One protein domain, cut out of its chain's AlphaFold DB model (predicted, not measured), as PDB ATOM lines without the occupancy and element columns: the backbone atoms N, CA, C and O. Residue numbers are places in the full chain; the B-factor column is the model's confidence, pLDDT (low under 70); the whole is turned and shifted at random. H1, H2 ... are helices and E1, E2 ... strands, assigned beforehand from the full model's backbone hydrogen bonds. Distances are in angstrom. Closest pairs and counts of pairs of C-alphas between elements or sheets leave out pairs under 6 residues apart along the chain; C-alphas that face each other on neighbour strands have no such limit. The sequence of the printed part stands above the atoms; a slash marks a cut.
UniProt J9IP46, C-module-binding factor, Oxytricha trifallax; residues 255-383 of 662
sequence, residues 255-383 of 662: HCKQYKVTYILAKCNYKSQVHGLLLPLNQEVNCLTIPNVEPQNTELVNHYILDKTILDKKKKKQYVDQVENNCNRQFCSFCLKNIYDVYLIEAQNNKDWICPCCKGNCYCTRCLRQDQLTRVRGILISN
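Overview. This is residues 255 to 383 of the 662 residues of the protein "C-module-binding factor" of Oxytricha trifallax (UniProt J9IP46). The model is an open frame with a small head at one end, where the two-stranded sheet E2-E5 lies close to the short helices H4 and H5, with the short strand E1 at its side. Two separate arms make the other end: the long helix H6 with the strand hairpin E3-E4 packed on its later part, and the helical hairpin H2-H3, with the small helix H1 near H3. The printed part has 129 residues with six named helices and five named strands, in the order E1, E2, H1, E3, E4, H2, H3, E5, H4, H5, H6; both sheets, E2-E5 and E3-E4, are antiparallel, and the class is mixed, helices and strands. It is only just compact, close to loose, with a radius of gyration of the C-alphas of 16.5 A and spans of 46 by 37 by 21 A.

Along the chain. Strand E1 is residues 259 to 261, beginning at C-alpha 259 at (0.186, 7.540, 29.491). Strand E2 is residues 265 to 267, and helix H1 is residues 272 to 275. Strand E3, residues 282 to 285, measures 9.3 A from first to last C-alpha, and strand E4, residues 288 to 291, measures 9.6 A. Helix H2 is residues 298 to 309, 15.8 A long, and helix H3 is residues 313 to 322, 14.4 A long, with C-alpha 313 at (28.517, 39.062, 40.348). Strand E5 is residues 330 to 332, directly followed by helix H4, residues 333 to 340, 10.2 A long. Helix H5 is residues 344 to 349, 8.6 A long. Helix H6, residues 365 to 382, is the longest helix at 25.4 A and ends with C-alpha 382 at (1.284, 47.662, 30.846).

Arrangement. E2 and E5 are antiparallel neighbours at 154 degrees, with N 266 and O 331 2.8 A apart and N 331 and O 266 2.9 A apart, within hydrogen-bond range. E1 pairs with no named strand; it and E2 meet only through their link, while the closest C-alphas of E1 and E5, those of Lys 260 and Cys 332, are 7.4 A apart. The closest C-alphas of E2 and H5, those of Ala 266 and Gln 348, are 5.6 A apart; those of E2 and H4, Leu 265 and Ser 333, are 6.3 A apart. H4 and H5 only just touch, with 3 pairs of C-alphas within 8 A, the closest those of Ser 333 and Leu 344 at 5.1 A; they are about perpendicular, at 81 degrees. H1 and H3 are close but not clearly touching, the C-alphas of Gln 273 and Asp 321 being closest at 7.2 A. H2 and H3 form a helical hairpin and only just touch, with 3 pairs of C-alphas within 8 A, H2 with residues 303 to 307 alone; the closest C-alphas, those of Asp 307 and Lys 316, are 6.7 A apart, and the helices run opposite ways at a shallow tilt of 7 degrees. E3 and E4 form a hairpin, antiparallel at 146 degrees, with N 283 and O 290 2.9 A apart and N 290 and O 283 2.8 A apart. The C-alpha of Gly 378 in H6 is 5.4 A from that of Val 285 in E3 and 5.9 A from that of Ile 290 in E4, the closest pairs. H6 touches no helix; H2 and H6 are apart, as are H3 and H6. In H2, H3, H4, H5 and H6 every O i to N i+4 pair is within hydrogen-bond range; H1 is too short for such a pair.

Size, cuts and confidence. The two C-alphas farthest apart, those of Tyr 263 and Asn 383, are 48.3 A from each other. The printed part has no cut. The link from H5 to H6, residues 350 to 364, is long and has no named element. The mean pLDDT of the printed part is 80.6, with 44 residues under 70: 277 to 283, 285 to 288, 290 to 309, 320 to 323 and 375 to 383.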
ATOM      1  N   HIS A 255       2.483  16.615  25.536       95.50
ATOM      2  CA  HIS A 255       1.544  17.244  24.605       95.50
ATOM      3  C   HIS A 255       0.121  16.686  24.774       95.50
ATOM      4  O   HIS A 255      -0.758  17.420  25.214       95.50
ATOM      5  N   CYS A 256      -0.101  15.396  24.488       95.69
ATOM      6  CA  CYS A 256      -1.447  14.806  24.514       95.69
ATOM      7  C   CYS A 256      -1.944  14.399  25.908       95.69
ATOM      8  O   CYS A 256      -3.090  13.985  26.038       95.69
ATOM      9  N   LYS A 257      -1.103  14.492  26.948       94.38
ATOM     10  CA  LYS A 257      -1.454  14.137  28.337       94.38
ATOM     11  C   LYS A 257      -1.891  12.676  28.532       94.38
ATOM     12  O   LYS A 257      -2.583  12.367  29.493       94.38
ATOM     13  N   GLN A 258      -1.468  11.777  27.645       94.75
ATOM     14  CA  GLN A 258      -1.742  10.344  27.754       94.75
ATOM     15  C   GLN A 258      -0.537   9.587  28.326       94.75
ATOM     16  O   GLN A 258       0.617   9.921  28.029       94.75
ATOM     17  N   TYR A 259      -0.814   8.535  29.104       94.62
ATOM     18  CA  TYR A 259       0.186   7.540  29.491       94.62
ATOM     19  C   TYR A 259       0.519   6.648  28.296       94.62
ATOM     20  O   TYR A 259      -0.370   6.202  27.571       94.62
ATOM     21  N   LYS A 260       1.810   6.435  28.064       94.50
ATOM     22  CA  LYS A 260       2.350   5.696  26.922       94.50
ATOM     23  C   LYS A 260       3.560   4.890  27.373       94.50
ATOM     24  O   LYS A 260       4.246   5.289  28.313       94.50
ATOM     25  N   VAL A 261       3.859   3.801  26.674       92.12
ATOM     26  CA  VAL A 261       5.059   3.015  26.967       92.12
ATOM     27  C   VAL A 261       6.311   3.861  26.709       92.12
ATOM     28  O   VAL A 261       6.371   4.634  25.753       92.12
ATOM     29  N   THR A 262       7.329   3.760  27.561       88.88
ATOM     30  CA  THR A 262       8.535   4.601  27.456       88.88
ATOM     31  C   THR A 262       9.295   4.467  26.142       88.88
ATOM     32  O   THR A 262       9.888   5.457  25.715       88.88
ATOM     33  N   TYR A 263       9.258   3.317  25.459       91.19
ATOM     34  CA  TYR A 263       9.973   3.156  24.187       91.19
ATOM     35  C   TYR A 263       9.398   4.035  23.060       91.19
ATOM     36  O   TYR A 263      10.152   4.446  22.179       91.19
ATOM     37  N   ILE A 264       8.109   4.405  23.121       94.69
ATOM     38  CA  ILE A 264       7.476   5.355  22.184       94.69
ATOM     39  C   ILE A 264       7.568   6.817  22.638       94.69
ATOM     40  O   ILE A 264       6.963   7.696  22.017       94.69
ATOM     41  N   LEU A 265       8.297   7.095  23.721       96.56
ATOM     42  CA  LEU A 265       8.498   8.434  24.261       96.56
ATOM     43  C   LEU A 265       9.947   8.895  24.037       96.56
ATOM     44  O   LEU A 265      10.903   8.177  24.328       96.56
ATOM     45  N   ALA A 266      10.129  10.134  23.578       97.31
ATOM     46  CA  ALA A 266      11.415  10.822  23.672       97.31
ATOM     47  C   ALA A 266      11.446  11.666  24.947       97.31
ATOM     48  O   ALA A 266      10.523  12.444  25.211       97.31
ATOM     49  N   LYS A 267      12.516  11.528  25.733       96.81
ATOM     50  CA  LYS A 267      12.755  12.322  26.942       96.81
ATOM     51  C   LYS A 267      13.627  13.528  26.611       96.81
ATOM     52  O   LYS A 267      14.623  13.395  25.913       96.81
ATOM     53  N   CYS A 268      13.250  14.700  27.115       96.25
ATOM     54  CA  CYS A 268      14.050  15.907  26.947       96.25
ATOM     55  C   CYS A 268      15.414  15.753  27.636       96.25
ATOM     56  O   CYS A 268      15.465  15.364  28.802       96.25
ATOM     57  N   ASN A 269      16.496  16.143  26.957       94.94
ATOM     58  CA  ASN A 269      17.845  16.144  27.532       94.94
ATOM     59  C   ASN A 269      18.292  17.524  28.036       94.94
ATOM     60  O   ASN A 269      19.468  17.724  28.325       94.94
ATOM     61  N   TYR A 270      17.363  18.475  28.171       92.56
ATOM     62  CA  TYR A 270      17.688  19.824  28.619       92.56
ATOM     63  C   TYR A 270      18.200  19.825  30.069       92.56
ATOM     64  O   TYR A 270      17.565  19.267  30.971       92.56
ATOM     65  N   LYS A 271      19.319  20.524  30.261       89.56
ATOM     66  CA  LYS A 271      20.026  20.792  31.514       89.56
ATOM     67  C   LYS A 271      20.481  22.249  31.505       89.56
ATOM     68  O   LYS A 271      21.175  22.645  30.564       89.56
ATOM     69  N   SER A 272      20.158  23.011  32.549       84.06
ATOM     70  CA  SER A 272      20.546  24.430  32.665       84.06
ATOM     71  C   SER A 272      22.053  24.665  32.547       84.06
ATOM     72  O   SER A 272      22.481  25.641  31.942       84.06
ATOM     73  N   GLN A 273      22.869  23.748  33.073       82.00
ATOM     74  CA  GLN A 273      24.333  23.847  33.022       82.00
ATOM     75  C   GLN A 273      24.901  23.755  31.597       82.00
ATOM     76  O   GLN A 273      25.941  24.343  31.316       82.00
ATOM     77  N   VAL A 274      24.251  22.992  30.712       84.81
ATOM     78  CA  VAL A 274      24.749  22.728  29.348       84.81
ATOM     79  C   VAL A 274      24.136  23.698  28.349       84.81
ATOM     80  O   VAL A 274      24.835  24.246  27.505       84.81
ATOM     81  N   HIS A 275      22.826  23.913  28.446       82.75
ATOM     82  CA  HIS A 275      22.070  24.681  27.459       82.75
ATOM     83  C   HIS A 275      21.820  26.131  27.890       82.75
ATOM     84  O   HIS A 275      21.111  26.861  27.202       82.75
ATOM     85  N   GLY A 276      22.399  26.546  29.020       78.56
ATOM     86  CA  GLY A 276      22.061  27.796  29.683       78.56
ATOM     87  C   GLY A 276      20.714  27.699  30.393       78.56
ATOM     88  O   GLY A 276      19.948  26.759  30.193       78.56
ATOM     89  N   LEU A 277      20.420  28.672  31.250       68.38
ATOM     90  CA  LEU A 277      19.091  28.796  31.835       68.38
ATOM     91  C   LEU A 277      18.097  29.157  30.733       68.38
ATOM     92  O   LEU A 277      18.307  30.125  30.004       68.38
ATOM     93  N   LEU A 278      17.002  28.402  30.648       65.69
ATOM     94  CA  LEU A 278      15.832  28.775  29.870       65.69
ATOM     95  C   LEU A 278      15.290  30.061  30.442       65.69
ATOM     96  O   LEU A 278      14.497  30.050  31.382       65.69
ATOM     97  N   LEU A 279      15.738  31.172  29.876       61.47
ATOM     98  CA  LEU A 279      15.060  32.414  30.110       61.47
ATOM     99  C   LEU A 279      13.639  32.220  29.570       61.47
ATOM    100  O   LEU A 279      13.471  31.733  28.447       61.47
ATOM    101  N   PRO A 280      12.622  32.498  30.393       63.59
ATOM    102  CA  PRO A 280      11.243  32.473  29.940       63.59
ATOM    103  C   PRO A 280      11.151  33.297  28.656       63.59
ATOM    104  O   PRO A 280      11.739  34.378  28.587       63.59
ATOM    105  N   LEU A 281      10.452  32.779  27.642       64.88
ATOM    106  CA  LEU A 281      10.196  33.545  26.427       64.88
ATOM    107  C   LEU A 281       9.618  34.895  26.842       64.88
ATOM    108  O   LEU A 281       8.591  34.965  27.518       64.88
ATOM    109  N   ASN A 282      10.322  35.957  26.490       68.19
ATOM    110  CA  ASN A 282       9.849  37.295  26.748       68.19
ATOM    111  C   ASN A 282       8.715  37.576  25.768       68.19
ATOM    112  O   ASN A 282       8.896  37.461  24.558       68.19
ATOM    113  N   GLN A 283       7.549  37.921  26.296       66.88
ATOM    114  CA  GLN A 283       6.467  38.454  25.490       66.88
ATOM    115  C   GLN A 283       6.507  39.970  25.611       66.88
ATOM    116  O   GLN A 283       6.454  40.506  26.717       66.88
ATOM    117  N   GLU A 284       6.633  40.653  24.480       70.38
ATOM    118  CA  GLU A 284       6.452  42.097  24.442       70.38
ATOM    119  C   GLU A 284       4.964  42.407  24.414       70.38
ATOM    120  O   GLU A 284       4.224  41.933  23.554       70.38
ATOM    121  N   VAL A 285       4.524  43.179  25.398       66.62
ATOM    122  CA  VAL A 285       3.140  43.608  25.531       66.62
ATOM    123  C   VAL A 285       3.152  45.095  25.835       66.62
ATOM    124  O   VAL A 285       3.632  45.495  26.893       66.62
ATOM    125  N   ASN A 286       2.668  45.919  24.898       66.62
ATOM    126  CA  ASN A 286       2.645  47.384  25.014       66.62
ATOM    127  C   ASN A 286       3.999  47.966  25.475       66.62
ATOM    128  O   ASN A 286       4.074  48.708  26.453       66.62
ATOM    129  N   CYS A 287       5.086  47.575  24.799       67.06
ATOM    130  CA  CYS A 287       6.466  47.978  25.109       67.06
ATOM    131  C   CYS A 287       7.016  47.481  26.464       67.06
ATOM    132  O   CYS A 287       8.123  47.860  26.846       67.06
ATOM    133  N   LEU A 288       6.290  46.621  27.188       60.12
ATOM    134  CA  LEU A 288       6.801  45.917  28.360       60.12
ATOM    135  C   LEU A 288       7.215  44.495  28.002       60.12
ATOM    136  O   LEU A 288       6.434  43.703  27.481       60.12
ATOM    137  N   THR A 289       8.448  44.152  28.350       70.25
ATOM    138  CA  THR A 289       8.980  42.799  28.210       70.25
ATOM    139  C   THR A 289       8.565  41.965  29.418       70.25
ATOM    140  O   THR A 289       9.081  42.166  30.520       70.25
ATOM    141  N   ILE A 290       7.627  41.036  29.230       68.62
ATOM    142  CA  ILE A 290       7.072  40.235  30.321       68.62
ATOM    143  C   ILE A 290       7.510  38.775  30.175       68.62
ATOM    144  O   ILE A 290       7.218  38.130  29.166       68.62
ATOM    145  N   PRO A 291       8.252  38.243  31.163       67.19
ATOM    146  CA  PRO A 291       8.782  36.897  31.079       67.19
ATOM    147  C   PRO A 291       7.653  35.867  31.220       67.19
ATOM    148  O   PRO A 291       6.934  35.841  32.222       67.19
ATOM    149  N   ASN A 292       7.528  34.973  30.240       68.44
ATOM    150  CA  ASN A 292       6.622  33.827  30.281       68.44
ATOM    151  C   ASN A 292       7.108  32.723  31.231       68.44
ATOM    152  O   ASN A 292       7.672  31.708  30.816       68.44
ATOM    153  N   VAL A 293       6.925  32.945  32.534       64.88
ATOM    154  CA  VAL A 293       7.288  31.979  33.577       64.88
ATOM    155  C   VAL A 293       6.065  31.165  33.982       64.88
ATOM    156  O   VAL A 293       5.063  31.722  34.440       64.88
ATOM    157  N   GLU A 294       6.145  29.835  33.868       61.28
ATOM    158  CA  GLU A 294       5.166  28.963  34.525       61.28
ATOM    159  C   GLU A 294       5.225  29.204  36.048       61.28
ATOM    160  O   GLU A 294       6.310  29.106  36.620       61.28
ATOM    161  N   PRO A 295       4.089  29.434  36.738       52.81
ATOM    162  CA  PRO A 295       4.063  29.694  38.186       52.81
ATOM    163  C   PRO A 295       4.706  28.575  39.017       52.81
ATOM    164  O   PRO A 295       5.224  28.805  40.101       52.81
ATOM    165  N   GLN A 296       4.680  27.351  38.483       54.41
ATOM    166  CA  GLN A 296       5.231  26.150  39.111       54.41
ATOM    167  C   GLN A 296       6.753  26.043  38.955       54.41
ATOM    168  O   GLN A 296       7.373  25.205  39.603       54.41
ATOM    169  N   ASN A 297       7.367  26.870  38.106       62.69
ATOM    170  CA  ASN A 297       8.811  26.914  37.926       62.69
ATOM    171  C   ASN A 297       9.432  27.914  38.910       62.69
ATOM    172  O   ASN A 297      10.009  28.936  38.530       62.69
ATOM    173  N   THR A 298       9.254  27.617  40.197       57.38
ATOM    174  CA  THR A 298       9.731  28.439  41.314       57.38
ATOM    175  C   THR A 298      11.233  28.690  41.229       57.38
ATOM    176  O   THR A 298      11.685  29.771  41.579       57.38
ATOM    177  N   GLU A 299      12.006  27.749  40.686       62.69
ATOM    178  CA  GLU A 299      13.451  27.880  40.467       62.69
ATOM    179  C   GLU A 299      13.796  28.985  39.462       62.69
ATOM    180  O   GLU A 299      14.722  29.759  39.698       62.69
ATOM    181  N   LEU A 300      13.033  29.115  38.372       63.81
ATOM    182  CA  LEU A 300      13.220  30.187  37.388       63.81
ATOM    183  C   LEU A 300      12.753  31.550  37.901       63.81
ATOM    184  O   LEU A 300      13.427  32.552  37.658       63.81
ATOM    185  N   VAL A 301      11.644  31.591  38.646       60.81
ATOM    186  CA  VAL A 301      11.191  32.813  39.334       60.81
ATOM    187  C   VAL A 301      12.245  33.262  40.346       60.81
ATOM    188  O   VAL A 301      12.662  34.419  40.331       60.81
ATOM    189  N   ASN A 302      12.741  32.336  41.169       60.47
ATOM    190  CA  ASN A 302      13.801  32.593  42.136       60.47
ATOM    191  C   ASN A 302      15.077  33.047  41.439       60.47
ATOM    192  O   ASN A 302      15.683  34.009  41.893       60.47
ATOM    193  N   HIS A 303      15.461  32.440  40.313       66.50
ATOM    194  CA  HIS A 303      16.589  32.924  39.526       66.50
ATOM    195  C   HIS A 303      16.378  34.373  39.087       66.50
ATOM    196  O   HIS A 303      17.268  35.186  39.284       66.50
ATOM    197  N   TYR A 304      15.213  34.731  38.543       64.88
ATOM    198  CA  TYR A 304      14.933  36.102  38.102       64.88
ATOM    199  C   TYR A 304      14.968  37.109  39.260       64.88
ATOM    200  O   TYR A 304      15.537  38.194  39.130       64.88
ATOM    201  N   ILE A 305      14.405  36.735  40.412       62.91
ATOM    202  CA  ILE A 305      14.462  37.542  41.632       62.91
ATOM    203  C   ILE A 305      15.917  37.696  42.078       62.91
ATOM    204  O   ILE A 305      16.361  38.816  42.319       62.91
ATOM    205  N   LEU A 306      16.686  36.611  42.150       64.44
ATOM    206  CA  LEU A 306      18.095  36.620  42.552       64.44
ATOM    207  C   LEU A 306      18.966  37.399  41.555       64.44
ATOM    208  O   LEU A 306      19.848  38.143  41.969       64.44
ATOM    209  N   ASP A 307      18.684  37.306  40.258       66.31
ATOM    210  CA  ASP A 307      19.375  38.013  39.179       66.31
ATOM    211  C   ASP A 307      19.256  39.535  39.334       66.31
ATOM    212  O   ASP A 307      20.238  40.254  39.113       66.31
ATOM    213  N   LYS A 308      18.074  40.001  39.763       69.50
ATOM    214  CA  LYS A 308      17.757  41.415  40.006       69.50
ATOM    215  C   LYS A 308      18.118  41.902  41.411       69.50
ATOM    216  O   LYS A 308      18.393  43.087  41.571       69.50
ATOM    217  N   THR A 309      18.114  41.029  42.420       64.75
ATOM    218  CA  THR A 309      18.368  41.399  43.828       64.75
ATOM    219  C   THR A 309      19.833  41.238  44.244       64.75
ATOM    220  O   THR A 309      20.315  42.001  45.082       64.75
ATOM    221  N   ILE A 310      20.579  40.293  43.660       72.19
ATOM    222  CA  ILE A 310      21.996  40.071  43.965       72.19
ATOM    223  C   ILE A 310      22.860  40.916  43.023       72.19
ATOM    224  O   ILE A 310      23.140  40.538  41.887       72.19
ATOM    225  N   LEU A 311      23.345  42.048  43.539       75.38
ATOM    226  CA  LEU A 311      24.287  42.934  42.836       75.38
ATOM    227  C   LEU A 311      25.699  42.328  42.701       75.38
ATOM    228  O   LEU A 311      26.448  42.672  41.787       75.38
ATOM    229  N   ASP A 312      26.077  41.414  43.602       80.31
ATOM    230  CA  ASP A 312      27.402  40.785  43.611       80.31
ATOM    231  C   ASP A 312      27.511  39.683  42.544       80.31
ATOM    232  O   ASP A 312      26.977  38.576  42.691       80.31
ATOM    233  N   LYS A 313      28.275  39.969  41.482       81.12
ATOM    234  CA  LYS A 313      28.517  39.062  40.348       81.12
ATOM    235  C   LYS A 313      29.077  37.695  40.768       81.12
ATOM    236  O   LYS A 313      28.772  36.701  40.111       81.12
ATOM    237  N   LYS A 314      29.875  37.609  41.843       80.31
ATOM    238  CA  LYS A 314      30.465  36.333  42.295       80.31
ATOM    239  C   LYS A 314      29.427  35.443  42.972       80.31
ATOM    240  O   LYS A 314      29.348  34.257  42.654       80.31
ATOM    241  N   LYS A 315      28.605  36.017  43.855       74.56
ATOM    242  CA  LYS A 315      27.496  35.296  44.502       74.56
ATOM    243  C   LYS A 315      26.443  34.883  43.487       74.56
ATOM    244  O   LYS A 315      25.994  33.745  43.509       74.56
ATOM    245  N   LYS A 316      26.120  35.772  42.547       74.75
ATOM    246  CA  LYS A 316      25.212  35.486  41.436       74.75
ATOM    247  C   LYS A 316      25.673  34.270  40.627       74.75
ATOM    248  O   LYS A 316      24.890  33.350  40.432       74.75
ATOM    249  N   LYS A 317      26.961  34.201  40.262       74.75
ATOM    250  CA  LYS A 317      27.534  33.031  39.576       74.75
ATOM    251  C   LYS A 317      27.434  31.746  40.411       74.75
ATOM    252  O   LYS A 317      26.996  30.733  39.890       74.75
ATOM    253  N   GLN A 318      27.748  31.799  41.708       74.44
ATOM    254  CA  GLN A 318      27.604  30.634  42.594       74.44
ATOM    255  C   GLN A 318      26.161  30.124  42.691       74.44
ATOM    256  O   GLN A 318      25.958  28.916  42.744       74.44
ATOM    257  N   TYR A 319      25.171  31.019  42.717       70.75
ATOM    258  CA  TYR A 319      23.761  30.627  42.712       70.75
ATOM    259  C   TYR A 319      23.344  30.016  41.374       70.75
ATOM    260  O   TYR A 319      22.702  28.972  41.367       70.75
ATOM    261  N   VAL A 320      23.746  30.617  40.252       68.00
ATOM    262  CA  VAL A 320      23.488  30.068  38.909       68.00
ATOM    263  C   VAL A 320      24.070  28.659  38.769       68.00
ATOM    264  O   VAL A 320      23.384  27.766  38.282       68.00
ATOM    265  N   ASP A 321      25.287  28.440  39.269       69.50
ATOM    266  CA  ASP A 321      25.958  27.137  39.225       69.50
ATOM    267  C   ASP A 321      25.272  26.079  40.123       69.50
ATOM    268  O   ASP A 321      25.408  24.880  39.874       69.50
ATOM    269  N   GLN A 322      24.522  26.499  41.152       68.56
ATOM    270  CA  GLN A 322      23.782  25.608  42.061       68.56
ATOM    271  C   GLN A 322      22.385  25.221  41.551       68.56
ATOM    272  O   GLN A 322      21.831  24.222  42.010       68.56
ATOM    273  N   VAL A 323      21.804  25.989  40.626       68.56
ATOM    274  CA  VAL A 323      20.446  25.752  40.110       68.56
ATOM    275  C   VAL A 323      20.504  24.766  38.934       68.56
ATOM    276  O   VAL A 323      20.618  25.132  37.759       68.56
ATOM    277  N   GLU A 324      20.451  23.473  39.262       72.94
ATOM    278  CA  GLU A 324      20.355  22.376  38.292       72.94
ATOM    279  C   GLU A 324      18.907  22.152  37.833       72.94
ATOM    280  O   GLU A 324      18.203  21.272  38.328       72.94
ATOM    281  N   ASN A 325      18.472  22.905  36.821       79.69
ATOM    282  CA  ASN A 325      17.144  22.732  36.234       79.69
ATOM    283  C   ASN A 325      17.224  21.735  35.076       79.69
ATOM    284  O   ASN A 325      17.722  22.051  33.991       79.69
ATOM    285  N   ASN A 326      16.694  20.534  35.305       86.62
ATOM    286  CA  ASN A 326      16.586  19.475  34.303       86.62
ATOM    287  C   ASN A 326      15.134  19.331  33.833       86.62
ATOM    288  O   ASN A 326      14.204  19.278  34.639       86.62
ATOM    289  N   CYS A 327      14.917  19.229  32.520       88.62
ATOM    290  CA  CYS A 327      13.570  19.027  31.992       88.62
ATOM    291  C   CYS A 327      13.183  17.545  32.027       88.62
ATOM    292  O   CYS A 327      13.792  16.713  31.361       88.62
ATOM    293  N   ASN A 328      12.106  17.221  32.743       90.38
ATOM    294  CA  ASN A 328      11.580  15.853  32.829       90.38
ATOM    295  C   ASN A 328      10.466  15.552  31.811       90.38
ATOM    296  O   ASN A 328       9.820  14.509  31.893       90.38
ATOM    297  N   ARG A 329      10.204  16.457  30.859       94.19
ATOM    298  CA  ARG A 329       9.104  16.305  29.894       94.19
ATOM    299  C   ARG A 329       9.436  15.238  28.857       94.19
ATOM    300  O   ARG A 329      10.566  15.147  28.374       94.19
ATOM    301  N   GLN A 330       8.420  14.462  28.502       97.00
ATOM    302  CA  GLN A 330       8.482  13.428  27.476       97.00
ATOM    303  C   GLN A 330       7.436  13.696  26.397       97.00
ATOM    304  O   GLN A 330       6.384  14.264  26.683       97.00
ATOM    305  N   PHE A 331       7.702  13.293  25.160       97.75
ATOM    306  CA  PHE A 331       6.770  13.447  24.043       97.75
ATOM    307  C   PHE A 331       6.642  12.120  23.299       97.75
ATOM    308  O   PHE A 331       7.646  11.440  23.110       97.75
ATOM    309  N   CYS A 332       5.423  11.738  22.911       98.00
ATOM    310  CA  CYS A 332       5.213  10.509  22.150       98.00
ATOM    311  C   CYS A 332       5.564  10.709  20.679       98.00
ATOM    312  O   CYS A 332       5.509  11.836  20.180       98.00
ATOM    313  N   SER A 333       5.886   9.611  19.997       97.44
ATOM    314  CA  SER A 333       6.176   9.585  18.558       97.44
ATOM    315  C   SER A 333       5.138  10.341  17.730       97.44
ATOM    316  O   SER A 333       5.509  11.157  16.893       97.44
ATOM    317  N   PHE A 334       3.853  10.125  18.013       97.62
ATOM    318  CA  PHE A 334       2.747  10.768  17.305       97.62
ATOM    319  C   PHE A 334       2.766  12.292  17.454       97.62
ATOM    320  O   PHE A 334       2.726  13.011  16.463       97.62
ATOM    321  N   CYS A 335       2.874  12.798  18.689       97.75
ATOM    322  CA  CYS A 335       2.912  14.241  18.929       97.75
ATOM    323  C   CYS A 335       4.180  14.877  18.352       97.75
ATOM    324  O   CYS A 335       4.118  15.995  17.862       97.75
ATOM    325  N   LEU A 336       5.329  14.194  18.418       97.44
ATOM    326  CA  LEU A 336       6.570  14.698  17.829       97.44
ATOM    327  C   LEU A 336       6.468  14.832  16.315       97.44
ATOM    328  O   LEU A 336       6.776  15.898  15.793       97.44
ATOM    329  N   LYS A 337       5.985  13.786  15.641       97.56
ATOM    330  CA  LYS A 337       5.887  13.762  14.185       97.56
ATOM    331  C   LYS A 337       4.824  14.733  13.679       97.56
ATOM    332  O   LYS A 337       5.134  15.585  12.871       97.56
ATOM    333  N   ASN A 338       3.597  14.638  14.183       96.88
ATOM    334  CA  ASN A 338       2.462  15.329  13.565       96.88
ATOM    335  C   ASN A 338       2.344  16.808  13.946       96.88
ATOM    336  O   ASN A 338       1.618  17.542  13.287       96.88
ATOM    337  N   ILE A 339       2.974  17.230  15.046       96.12
ATOM    338  CA  ILE A 339       2.804  18.591  15.589       96.12
ATOM    339  C   ILE A 339       4.104  19.384  15.517       96.12
ATOM    340  O   ILE A 339       4.074  20.609  15.462       96.12
ATOM    341  N   TYR A 340       5.247  18.699  15.547       95.94
ATOM    342  CA  TYR A 340       6.554  19.345  15.600       95.94
ATOM    343  C   TYR A 340       7.490  18.920  14.464       95.94
ATOM    344  O   TYR A 340       8.632  19.370  14.476       95.94
ATOM    345  N   ASP A 341       7.048  18.057  13.539       96.88
ATOM    346  CA  ASP A 341       7.856  17.493  12.447       96.88
ATOM    347  C   ASP A 341       9.201  16.901  12.909       96.88
ATOM    348  O   ASP A 341      10.225  16.998  12.238       96.88
ATOM    349  N   VAL A 342       9.214  16.267  14.089       96.81
ATOM    350  CA  VAL A 342      10.395  15.575  14.629       96.81
ATOM    351  C   VAL A 342      10.135  14.075  14.682       96.81
ATOM    352  O   VAL A 342       9.174  13.618  15.306       96.81
ATOM    353  N   TYR A 343      11.030  13.272  14.109       97.75
ATOM    354  CA  TYR A 343      10.935  11.819  14.229       97.75
ATOM    355  C   TYR A 343      11.441  11.335  15.596       97.75
ATOM    356  O   TYR A 343      12.437  11.820  16.135       97.75
ATOM    357  N   LEU A 344      10.775  10.318  16.162       97.06
ATOM    358  CA  LEU A 344      11.130   9.761  17.476       97.06
ATOM    359  C   LEU A 344      12.595   9.298  17.531       97.06
ATOM    360  O   LEU A 344      13.294   9.577  18.503       97.06
ATOM    361  N   ILE A 345      13.053   8.615  16.479       96.62
ATOM    362  CA  ILE A 345      14.406   8.055  16.386       96.62
ATOM    363  C   ILE A 345      15.456   9.173  16.409       96.62
ATOM    364  O   ILE A 345      16.466   9.053  17.101       96.62
ATOM    365  N   GLU A 346      15.208  10.283  15.714       97.25
ATOM    366  CA  GLU A 346      16.095  11.452  15.722       97.25
ATOM    367  C   GLU A 346      16.185  12.067  17.120       97.25
ATOM    368  O   GLU A 346      17.281  12.337  17.611       97.25
ATOM    369  N   ALA A 347      15.041  12.224  17.793       96.94
ATOM    370  CA  ALA A 347      14.978  12.753  19.152       96.94
ATOM    371  C   ALA A 347      15.677  11.845  20.180       96.94
ATOM    372  O   ALA A 347      16.346  12.345  21.082       96.94
ATOM    373  N   GLN A 348      15.542  10.520  20.058       95.56
ATOM    374  CA  GLN A 348      16.166   9.555  20.970       95.56
ATOM    375  C   GLN A 348      17.675   9.396  20.724       95.56
ATOM    376  O   GLN A 348      18.440   9.249  21.678       95.56
ATOM    377  N   ASN A 349      18.116   9.448  19.463       96.44
ATOM    378  CA  ASN A 349      19.530   9.302  19.109       96.44
ATOM    379  C   ASN A 349      20.338  10.583  19.353       96.44
ATOM    380  O   ASN A 349      21.545  10.514  19.605       96.44
ATOM    381  N   ASN A 350      19.695  11.751  19.301       96.75
ATOM    382  CA  ASN A 350      20.354  13.026  19.539       96.75
ATOM    383  C   ASN A 350      20.475  13.323  21.049       96.75
ATOM    384  O   ASN A 350      19.507  13.657  21.735       96.75
ATOM    385  N   LYS A 351      21.704  13.242  21.576       94.69
ATOM    386  CA  LYS A 351      22.010  13.527  22.992       94.69
ATOM    387  C   LYS A 351      21.712  14.970  23.393       94.69
ATOM    388  O   LYS A 351      21.386  15.203  24.554       94.69
ATOM    389  N   ASP A 352      21.749  15.886  22.435       95.12
ATOM    390  CA  ASP A 352      21.494  17.310  22.634       95.12
ATOM    391  C   ASP A 352      20.046  17.678  22.278       95.12
ATOM    392  O   ASP A 352      19.705  18.851  22.123       95.12
ATOM    393  N   TRP A 353      19.161  16.681  22.137       96.12
ATOM    394  CA  TRP A 353      17.760  16.934  21.845       96.12
ATOM    395  C   TRP A 353      17.048  17.646  23.004       96.12
ATOM    396  O   TRP A 353      16.881  17.130  24.116       96.12
ATOM    397  N   ILE A 354      16.562  18.845  22.697       95.12
ATOM    398  CA  ILE A 354      15.749  19.678  23.576       95.12
ATOM    399  C   ILE A 354      14.301  19.612  23.093       95.12
ATOM    400  O   ILE A 354      14.020  19.810  21.908       95.12
ATOM    401  N   CYS A 355      13.371  19.357  24.011       95.06
ATOM    402  CA  CYS A 355      11.962  19.228  23.668       95.06
ATOM    403  C   CYS A 355      11.356  20.557  23.177       95.06
ATOM    404  O   CYS A 355      11.837  21.625  23.572       95.06
ATOM    405  N   PRO A 356      10.253  20.516  22.404       93.81
ATOM    406  CA  PRO A 356       9.591  21.718  21.891       93.81
ATOM    407  C   PRO A 356       9.257  22.735  22.980       93.81
ATOM    408  O   PRO A 356       9.372  23.934  22.767       93.81
ATOM    409  N   CYS A 357       8.917  22.272  24.186       90.25
ATOM    410  CA  CYS A 357       8.587  23.189  25.266       90.25
ATOM    411  C   CYS A 357       9.787  23.949  25.825       90.25
ATOM    412  O   CYS A 357       9.654  25.120  26.154       90.25
ATOM    413  N   CYS A 358      10.948  23.306  25.916       87.25
ATOM    414  CA  CYS A 358      12.180  23.996  26.281       87.25
ATOM    415  C   CYS A 358      12.657  24.904  25.141       87.25
ATOM    416  O   CYS A 358      13.264  25.924  25.401       87.25
ATOM    417  N   LYS A 359      12.336  24.595  23.881       87.62
ATOM    418  CA  LYS A 359      12.586  25.513  22.759       87.62
ATOM    419  C   LYS A 359      11.602  26.688  22.691       87.62
ATOM    420  O   LYS A 359      11.827  27.590  21.900       87.62
ATOM    421  N   GLY A 360      10.525  26.667  23.481       84.06
ATOM    422  CA  GLY A 360       9.475  27.685  23.425       84.06
ATOM    423  C   GLY A 360       8.451  27.505  22.294       84.06
ATOM    424  O   GLY A 360       7.597  28.358  22.106       84.06
ATOM    425  N   ASN A 361       8.482  26.372  21.589       89.00
ATOM    426  CA  ASN A 361       7.637  26.084  20.426       89.00
ATOM    427  C   ASN A 361       6.622  24.971  20.738       89.00
ATOM    428  O   ASN A 361       6.397  24.084  19.921       89.00
ATOM    429  N   CYS A 362       6.084  24.918  21.962       91.19
ATOM    430  CA  CYS A 362       5.128  23.880  22.364       91.19
ATOM    431  C   CYS A 362       3.691  24.381  22.245       91.19
ATOM    432  O   CYS A 362       3.271  25.242  23.011       91.19
ATOM    433  N   TYR A 363       2.912  23.753  21.370       88.31
ATOM    434  CA  TYR A 363       1.516  24.117  21.106       88.31
ATOM    435  C   TYR A 363       0.508  23.251  21.869       88.31
ATOM    436  O   TYR A 363      -0.648  23.134  21.476       88.31
ATOM    437  N   CYS A 364       0.923  22.581  22.951       91.31
ATOM    438  CA  CYS A 364      -0.050  21.850  23.762       91.31
ATOM    439  C   CYS A 364      -0.986  22.834  24.476       91.31
ATOM    440  O   CYS A 364      -0.570  23.930  24.850       91.31
ATOM    441  N   THR A 365      -2.227  22.422  24.734       84.50
ATOM    442  CA  THR A 365      -3.251  23.256  25.394       84.50
ATOM    443  C   THR A 365      -2.763  23.904  26.691       84.50
ATOM    444  O   THR A 365      -3.079  25.056  26.971       84.50
ATOM    445  N   ARG A 366      -1.938  23.196  27.475       84.38
ATOM    446  CA  ARG A 366      -1.332  23.740  28.698       84.38
ATOM    447  C   ARG A 366      -0.335  24.868  28.411       84.38
ATOM    448  O   ARG A 366      -0.365  25.866  29.120       84.38
ATOM    449  N   CYS A 367       0.540  24.702  27.421       84.12
ATOM    450  CA  CYS A 367       1.536  25.715  27.062       84.12
ATOM    451  C   CYS A 367       0.868  26.934  26.425       84.12
ATOM    452  O   CYS A 367       1.110  28.041  26.879       84.12
ATOM    453  N   LEU A 368      -0.071  26.729  25.498       82.88
ATOM    454  CA  LEU A 368      -0.862  27.814  24.911       82.88
ATOM    455  C   LEU A 368      -1.622  28.618  25.971       82.88
ATOM    456  O   LEU A 368      -1.587  29.846  25.969       82.88
ATOM    457  N   ARG A 369      -2.259  27.936  26.932       79.56
ATOM    458  CA  ARG A 369      -2.937  28.605  28.049       79.56
ATOM    459  C   ARG A 369      -1.963  29.416  28.902       79.56
ATOM    460  O   ARG A 369      -2.312  30.504  29.349       79.56
ATOM    461  N   GLN A 370      -0.771  28.884  29.165       79.12
ATOM    462  CA  GLN A 370       0.250  29.599  29.924       79.12
ATOM    463  C   GLN A 370       0.710  30.857  29.178       79.12
ATOM    464  O   GLN A 370       0.768  31.923  29.782       79.12
ATOM    465  N   ASP A 371       0.947  30.752  27.873       75.31
ATOM    466  CA  ASP A 371       1.313  31.881  27.020       75.31
ATOM    467  C   ASP A 371       0.225  32.957  27.025       75.31
ATOM    468  O   ASP A 371       0.534  34.135  27.191       75.31
ATOM    469  N   GLN A 372      -1.048  32.567  26.910       75.06
ATOM    470  CA  GLN A 372      -2.185  33.487  26.998       75.06
ATOM    471  C   GLN A 372      -2.261  34.170  28.370       75.06
ATOM    472  O   GLN A 372      -2.461  35.379  28.446       75.06
ATOM    473  N   LEU A 373      -2.069  33.428  29.466       74.25
ATOM    474  CA  LEU A 373      -2.055  34.006  30.814       74.25
ATOM    475  C   LEU A 373      -0.906  35.000  30.996       74.25
ATOM    476  O   LEU A 373      -1.100  36.040  31.625       74.25
ATOM    477  N   THR A 374       0.268  34.703  30.442       72.62
ATOM    478  CA  THR A 374       1.404  35.629  30.442       72.62
ATOM    479  C   THR A 374       1.075  36.894  29.658       72.62
ATOM    480  O   THR A 374       1.302  37.973  30.195       72.62
ATOM    481  N   ARG A 375       0.454  36.801  28.473       69.19
ATOM    482  CA  ARG A 375       0.007  37.987  27.718       69.19
ATOM    483  C   ARG A 375      -1.003  38.813  28.499       69.19
ATOM    484  O   ARG A 375      -0.876  40.026  28.571       69.19
ATOM    485  N   VAL A 376      -1.979  38.174  29.139       68.44
ATOM    486  CA  VAL A 376      -2.995  38.876  29.938       68.44
ATOM    487  C   VAL A 376      -2.367  39.592  31.137       68.44
ATOM    488  O   VAL A 376      -2.677  40.757  31.384       68.44
ATOM    489  N   ARG A 377      -1.440  38.941  31.856       68.31
ATOM    490  CA  ARG A 377      -0.618  39.598  32.895       68.31
ATOM    491  C   ARG A 377       0.189  40.750  32.304       68.31
ATOM    492  O   ARG A 377       0.252  41.819  32.898       68.31
ATOM    493  N   GLY A 378       0.725  40.508  31.113       66.19
ATOM    494  CA  GLY A 378       1.305  41.457  30.183       66.19
ATOM    495  C   GLY A 378       0.578  42.791  30.162       66.19
ATOM    496  O   GLY A 378       1.057  43.837  30.604       66.19
ATOM    497  N   ILE A 379      -0.653  42.678  29.681       65.75
ATOM    498  CA  ILE A 379      -1.527  43.798  29.397       65.75
ATOM    499  C   ILE A 379      -1.940  44.490  30.697       65.75
ATOM    500  O   ILE A 379      -1.895  45.715  30.773       65.75
ATOM    501  N   LEU A 380      -2.257  43.715  31.740       66.44
ATOM    502  CA  LEU A 380      -2.588  44.239  33.068       66.44
ATOM    503  C   LEU A 380      -1.472  45.087  33.684       66.44
ATOM    504  O   LEU A 380      -1.766  46.063  34.363       66.44
ATOM    505  N   ILE A 381      -0.210  44.706  33.483       67.75
ATOM    506  CA  ILE A 381       0.932  45.473  33.992       67.75
ATOM    507  C   ILE A 381       1.168  46.715  33.123       67.75
ATOM    508  O   ILE A 381       1.504  47.773  33.651       67.75
ATOM    509  N   SER A 382       1.003  46.585  31.803       65.69
ATOM    510  CA  SER A 382       1.284  47.662  30.846       65.69
ATOM    511  C   SER A 382       0.257  48.785  30.829       65.69
ATOM    512  O   SER A 382       0.618  49.950  30.668       65.69
ATOM    513  N   ASN A 383      -1.019  48.454  31.024       63.84
ATOM    514  CA  ASN A 383      -2.059  49.459  31.088       63.84
ATOM    515  C   ASN A 383      -1.903  50.204  32.407       63.84
ATOM    516  O   ASN A 383      -1.848  49.602  33.483       63.84
TER     517      ASN A 383